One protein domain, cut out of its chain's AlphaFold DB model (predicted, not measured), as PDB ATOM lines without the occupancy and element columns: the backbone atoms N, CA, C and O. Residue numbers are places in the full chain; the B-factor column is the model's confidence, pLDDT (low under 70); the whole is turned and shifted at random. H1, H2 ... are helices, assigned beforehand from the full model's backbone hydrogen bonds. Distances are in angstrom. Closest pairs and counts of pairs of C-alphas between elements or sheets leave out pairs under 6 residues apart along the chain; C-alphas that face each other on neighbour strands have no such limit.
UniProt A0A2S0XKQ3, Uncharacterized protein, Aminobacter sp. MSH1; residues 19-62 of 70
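Overview. This is residues 19 to 62 of the 70 residues of an uncharacterized protein of Aminobacter sp. MSH1 (UniProt A0A2S0XKQ3). What shape is it? H1 and H2 meet at a corner, and a loop leads back to H3, which runs beside H2 the other way; residues 19 to 29 and 45 to 50 stick out. What builds it? The printed part has 44 residues with three named helices, H1, H2, H3 in order, and is all helix. It is loose, with a radius of gyration of the C-alphas of 12.1 A and spans of 41 by 17 by 15 A.

Arrangement. How do the first helices stand? H1, residues 22 to 32, and H2, residues 34 to 43, are close but not clearly touching, about perpendicular at 80 degrees; their closest C-alphas, of Arg 31 and Gln 37, are 6.6 A apart. And the last? H2 and H3, residues 55 to 61, form a helical hairpin, opposite ways at a shallow tilt of 25 degrees. They only just touch, with 3 pairs of C-alphas within 8 A, the closest being Met 43 and Pro 55 at 7.2 A; H1 and H3 are apart. Are the backbones paired? Every O i to N i+4 pair is within hydrogen-bond range in H2 and H3, and 6 of 7 in H1.

Along the chain. Where does H1 begin? C-alpha 22 is at (-16.284, -55.715, -17.228), and H1 measures 15.9 A, H2 14.2 A. Where does H3 end? C-alpha 61 is at (-18.048, -38.716, -8.264).

Size, cuts and confidence. How far does it reach? The C-alphas farthest apart, of Asp 19 and Pro 50, are 41.4 A apart. Any cut or weak part? The printed part has no cut, the link from H2 to H3 is long, and no printed residue is under 70 in pLDDT.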
ATOM      1  N   ASP A  19     -17.711 -65.108 -16.801       89.88
ATOM      2  CA  ASP A  19     -18.897 -64.891 -17.641       89.88
ATOM      3  C   ASP A  19     -19.481 -63.474 -17.512       89.88
ATOM      4  O   ASP A  19     -20.369 -63.074 -18.268       89.88
ATOM      5  N   VAL A  20     -19.005 -62.700 -16.537       91.06
ATOM      6  CA  VAL A  20     -19.499 -61.355 -16.230       91.06
ATOM      7  C   VAL A  20     -18.806 -60.299 -17.093       91.06
ATOM      8  O   VAL A  20     -17.595 -60.322 -17.309       91.06
ATOM      9  N   THR A  21     -19.576 -59.326 -17.580       90.25
ATOM     10  CA  THR A  21     -19.018 -58.205 -18.340       90.25
ATOM     11  C   THR A  21     -18.134 -57.317 -17.451       90.25
ATOM     12  O   THR A  21     -18.365 -57.217 -16.241       90.25
ATOM     13  N   PRO A  22     -17.134 -56.611 -18.013       87.25
ATOM     14  CA  PRO A  22     -16.284 -55.715 -17.228       87.25
ATOM     15  C   PRO A  22     -17.063 -54.655 -16.435       87.25
ATOM     16  O   PRO A  22     -16.676 -54.319 -15.317       87.25
ATOM     17  N   ASP A  23     -18.174 -54.148 -16.978       86.31
ATOM     18  CA  ASP A  23     -19.050 -53.186 -16.302       86.31
ATOM     19  C   ASP A  23     -19.798 -53.804 -15.111       86.31
ATOM     20  O   ASP A  23     -19.846 -53.198 -14.037       86.31
ATOM     21  N   ALA A  24     -20.307 -55.029 -15.248       86.69
ATOM     22  CA  ALA A  24     -20.966 -55.734 -14.156       86.69
ATOM     23  C   ALA A  24     -19.966 -56.125 -13.052       86.69
ATOM     24  O   ALA A  24     -20.275 -56.002 -11.864       86.69
ATOM     25  N   LEU A  25     -18.735 -56.496 -13.420       88.31
ATOM     26  CA  LEU A  25     -17.660 -56.735 -12.459       88.31
ATOM     27  C   LEU A  25     -17.285 -55.448 -11.708       88.31
ATOM     28  O   LEU A  25     -17.202 -55.452 -10.481       88.31
ATOM     29  N   ALA A  26     -17.106 -54.331 -12.416       89.31
ATOM     30  CA  ALA A  26     -16.819 -53.034 -11.802       89.31
ATOM     31  C   ALA A  26     -17.936 -52.594 -10.838       89.31
ATOM     32  O   ALA A  26     -17.661 -52.081  -9.748       89.31
ATOM     33  N   TRP A  27     -19.196 -52.851 -11.200       89.19
ATOM     34  CA  TRP A  27     -20.345 -52.584 -10.342       89.19
ATOM     35  C   TRP A  27     -20.311 -53.379  -9.028       89.19
ATOM     36  O   TRP A  27     -20.624 -52.816  -7.973       89.19
ATOM     37  N   GLU A  28     -19.878 -54.645  -9.044       90.19
ATOM     38  CA  GLU A  28     -19.728 -55.452  -7.823       90.19
ATOM     39  C   GLU A  28     -18.748 -54.824  -6.823       90.19
ATOM     40  O   GLU A  28     -19.024 -54.813  -5.618       90.19
ATOM     41  N   PHE A  29     -17.629 -54.263  -7.295       89.19
ATOM     42  CA  PHE A  29     -16.680 -53.555  -6.430       89.19
ATOM     43  C   PHE A  29     -17.277 -52.259  -5.882       89.19
ATOM     44  O   PHE A  29     -17.204 -51.997  -4.678       89.19
ATOM     45  N   LEU A  30     -17.909 -51.465  -6.748       92.25
ATOM     46  CA  LEU A  30     -18.482 -50.178  -6.371       92.25
ATOM     47  C   LEU A  30     -19.582 -50.326  -5.317       92.25
ATOM     48  O   LEU A  30     -19.520 -49.694  -4.262       92.25
ATOM     49  N   ARG A  31     -20.558 -51.213  -5.540       89.75
ATOM     50  CA  ARG A  31     -21.684 -51.388  -4.609       89.75
ATOM     51  C   ARG A  31     -21.260 -51.929  -3.239       89.75
ATOM     52  O   ARG A  31     -22.021 -51.819  -2.276       89.75
ATOM     53  N   ARG A  32     -20.073 -52.541  -3.134       89.62
ATOM     54  CA  ARG A  32     -19.480 -53.031  -1.877       89.62
ATOM     55  C   ARG A  32     -18.620 -51.977  -1.171       89.62
ATOM     56  O   ARG A  32     -18.276 -52.185  -0.009       89.62
ATOM     57  N   ASN A  33     -18.306 -50.853  -1.816       92.94
ATOM     58  CA  ASN A  33     -17.537 -49.770  -1.213       92.94
ATOM     59  C   ASN A  33     -18.350 -49.089  -0.083       92.94
ATOM     60  O   ASN A  33     -19.439 -48.572  -0.342       92.94
ATOM     61  N   PRO A  34     -17.847 -49.044   1.167       92.56
ATOM     62  CA  PRO A  34     -18.569 -48.439   2.288       92.56
ATOM     63  C   PRO A  34     -18.858 -46.942   2.127       92.56
ATOM     64  O   PRO A  34     -19.859 -46.461   2.653       92.56
ATOM     65  N   ALA A  35     -17.993 -46.199   1.430       94.00
ATOM     66  CA  ALA A  35     -18.221 -44.783   1.155       94.00
ATOM     67  C   ALA A  35     -19.372 -44.610   0.157       94.00
ATOM     68  O   ALA A  35     -20.296 -43.856   0.437       94.00
ATOM     69  N   TYR A  36     -19.385 -45.404  -0.921       93.50
ATOM     70  CA  TYR A  36     -20.495 -45.416  -1.876       93.50
ATOM     71  C   TYR A  36     -21.819 -45.783  -1.197       93.50
ATOM     72  O   TYR A  36     -22.824 -45.106  -1.389       93.50
ATOM     73  N   GLN A  37     -21.826 -46.825  -0.357       93.31
ATOM     74  CA  GLN A  37     -23.029 -47.248   0.372       93.31
ATOM     75  C   GLN A  37     -23.588 -46.142   1.270       93.31
ATOM     76  O   GLN A  37     -24.805 -46.000   1.359       93.31
ATOM     77  N   ARG A  38     -22.716 -45.374   1.933       92.81
ATOM     78  CA  ARG A  38     -23.116 -44.259   2.795       92.81
ATOM     79  C   ARG A  38     -23.721 -43.124   1.983       92.81
ATOM     80  O   ARG A  38     -24.845 -42.736   2.254       92.81
ATOM     81  N   GLU A  39     -23.013 -42.658   0.960       93.19
ATOM     82  CA  GLU A  39     -23.482 -41.544   0.134       93.19
ATOM     83  C   GLU A  39     -24.767 -41.891  -0.620       93.19
ATOM     84  O   GLU A  39     -25.684 -41.077  -0.694       93.19
ATOM     85  N   PHE A  40     -24.884 -43.125  -1.115       91.19
ATOM     86  CA  PHE A  40     -26.117 -43.603  -1.729       91.19
ATOM     87  C   PHE A  40     -27.267 -43.663  -0.715       91.19
ATOM     88  O   PHE A  40     -28.380 -43.254  -1.035       91.19
ATOM     89  N   ALA A  41     -27.022 -44.137   0.511       92.12
ATOM     90  CA  ALA A  41     -28.042 -44.154   1.558       92.12
ATOM     91  C   ALA A  41     -28.480 -42.736   1.959       92.12
ATOM     92  O   ALA A  41     -29.679 -42.500   2.077       92.12
ATOM     93  N   ASP A  42     -27.536 -41.803   2.106       92.50
ATOM     94  CA  ASP A  42     -27.791 -40.402   2.459       92.50
ATOM     95  C   ASP A  42     -28.549 -39.650   1.352       92.50
ATOM     96  O   ASP A  42     -29.378 -38.789   1.650       92.50
ATOM     97  N   MET A  43     -28.308 -39.991   0.080       90.75
ATOM     98  CA  MET A  43     -29.057 -39.473  -1.074       90.75
ATOM     99  C   MET A  43     -30.507 -39.989  -1.108       90.75
ATOM    100  O   MET A  43     -31.404 -39.278  -1.549       90.75
ATOM    101  N   GLN A  44     -30.752 -41.223  -0.657       89.81
ATOM    102  CA  GLN A  44     -32.070 -41.873  -0.712       89.81
ATOM    103  C   GLN A  44     -33.008 -41.474   0.447       89.81
ATOM    104  O   GLN A  44     -34.151 -41.937   0.494       89.81
ATOM    105  N   GLN A  45     -32.552 -40.660   1.403       91.31
ATOM    106  CA  GLN A  45     -33.373 -40.225   2.537       91.31
ATOM    107  C   GLN A  45     -34.474 -39.242   2.108       91.31
ATOM    108  O   GLN A  45     -34.275 -38.409   1.232       91.31
ATOM    109  N   ILE A  46     -35.632 -39.296   2.783       86.75
ATOM    110  CA  ILE A  46     -36.756 -38.359   2.558       86.75
ATOM    111  C   ILE A  46     -36.339 -36.913   2.871       86.75
ATOM    112  O   ILE A  46     -36.769 -35.988   2.190       86.75
ATOM    113  N   ASN A  47     -35.481 -36.737   3.880       86.75
ATOM    114  CA  ASN A  47     -34.859 -35.466   4.238       86.75
ATOM    115  C   ASN A  47     -33.334 -35.653   4.231       86.75
ATOM    116  O   ASN A  47     -32.768 -35.982   5.276       86.75
ATOM    117  N   PRO A  48     -32.679 -35.510   3.067       83.75
ATOM    118  CA  PRO A  48     -31.232 -35.621   2.959       83.75
ATOM    119  C   PRO A  48     -30.543 -34.559   3.818       83.75
ATOM    120  O   PRO A  48     -31.077 -33.472   4.049       83.75
ATOM    121  N   THR A  49     -29.327 -34.852   4.270       84.56
ATOM    122  CA  THR A  49     -28.501 -33.839   4.930       84.56
ATOM    123  C   THR A  49     -28.158 -32.706   3.951       84.56
ATOM    124  O   THR A  49     -28.140 -32.934   2.741       84.56
ATOM    125  N   PRO A  50     -27.813 -31.495   4.428       83.62
ATOM    126  CA  PRO A  50     -27.404 -30.391   3.552       83.62
ATOM    127  C   PRO A  50     -26.206 -30.716   2.646       83.62
ATOM    128  O   PRO A  50     -26.026 -30.067   1.622       83.62
ATOM    129  N   ASN A  51     -25.403 -31.718   3.022       84.94
ATOM    130  CA  ASN A  51     -24.240 -32.186   2.270       84.94
ATOM    131  C   ASN A  51     -24.525 -33.459   1.454       84.94
ATOM    132  O   ASN A  51     -23.598 -34.016   0.867       84.94
ATOM    133  N   SER A  52     -25.763 -33.960   1.442       89.56
ATOM    134  CA  SER A  52     -26.119 -35.117   0.627       89.56
ATOM    135  C   SER A  52     -25.987 -34.762  -0.851       89.56
ATOM    136  O   SER A  52     -26.504 -33.745  -1.312       89.56
ATOM    137  N   LEU A  53     -25.311 -35.628  -1.601       90.50
ATOM    138  CA  LEU A  53     -25.115 -35.451  -3.034       90.50
ATOM    139  C   LEU A  53     -26.444 -35.579  -3.776       90.50
ATOM    140  O   LEU A  53     -27.248 -36.468  -3.484       90.50
ATOM    141  N   SER A  54     -26.646 -34.758  -4.803       90.19
ATOM    142  CA  SER A  54     -27.686 -35.019  -5.793       90.19
ATOM    143  C   SER A  54     -27.357 -36.281  -6.608       90.19
ATOM    144  O   SER A  54     -26.189 -36.668  -6.738       90.19
ATOM    145  N   PRO A  55     -28.353 -36.904  -7.268       88.62
ATOM    146  CA  PRO A  55     -28.113 -38.069  -8.121       88.62
ATOM    147  C   PRO A  55     -27.057 -37.847  -9.213       88.62
ATOM    148  O   PRO A  55     -26.338 -38.776  -9.579       88.62
ATOM    149  N   ASN A  56     -26.939 -36.626  -9.742       89.56
ATOM    150  CA  ASN A  56     -25.944 -36.307 -10.767       89.56
ATOM    151  C   ASN A  56     -24.534 -36.155 -10.187       89.56
ATOM    152  O   ASN A  56     -23.573 -36.597 -10.822       89.56
ATOM    153  N   GLU A  57     -24.403 -35.575  -8.996       91.56
ATOM    154  CA  GLU A  57     -23.117 -35.448  -8.302       91.56
ATOM    155  C   GLU A  57     -22.591 -36.819  -7.887       91.56
ATOM    156  O   GLU A  57     -21.452 -37.150  -8.215       91.56
ATOM    157  N   LEU A  58     -23.450 -37.666  -7.310       91.12
ATOM    158  CA  LEU A  58     -23.104 -39.042  -6.949       91.12
ATOM    159  C   LEU A  58     -22.647 -39.839  -8.180       91.12
ATOM    160  O   LEU A  58     -21.615 -40.510  -8.151       91.12
ATOM    161  N   ARG A  59     -23.349 -39.716  -9.314       88.25
ATOM    162  CA  ARG A  59     -22.924 -40.361 -10.567       88.25
ATOM    163  C   ARG A  59     -21.578 -39.850 -11.070       88.25
ATOM    164  O   ARG A  59     -20.785 -40.644 -11.569       88.25
ATOM    165  N   SER A  60     -21.329 -38.546 -10.976       90.06
ATOM    166  CA  SER A  60     -20.075 -37.944 -11.435       90.06
ATOM    167  C   SER A  60     -18.895 -38.357 -10.560       90.06
ATOM    168  O   SER A  60     -17.850 -38.724 -11.088       90.06
ATOM    169  N   GLN A  61     -19.071 -38.340  -9.238       90.88
ATOM    170  CA  GLN A  61     -18.048 -38.716  -8.264       90.88
ATOM    171  C   GLN A  61     -17.629 -40.180  -8.404       90.88
ATOM    172  O   GLN A  61     -16.442 -40.490  -8.337       90.88
ATOM    173  N   TRP A  62     -18.590 -41.073  -8.644       91.75
ATOM    174  CA  TRP A  62     -18.350 -42.515  -8.742       91.75
ATOM    175  C   TRP A  62     -18.161 -43.023 -10.176       91.75
ATOM    176  O   TRP A  62     -18.076 -44.229 -10.394       91.75
TER     177      TRP A  62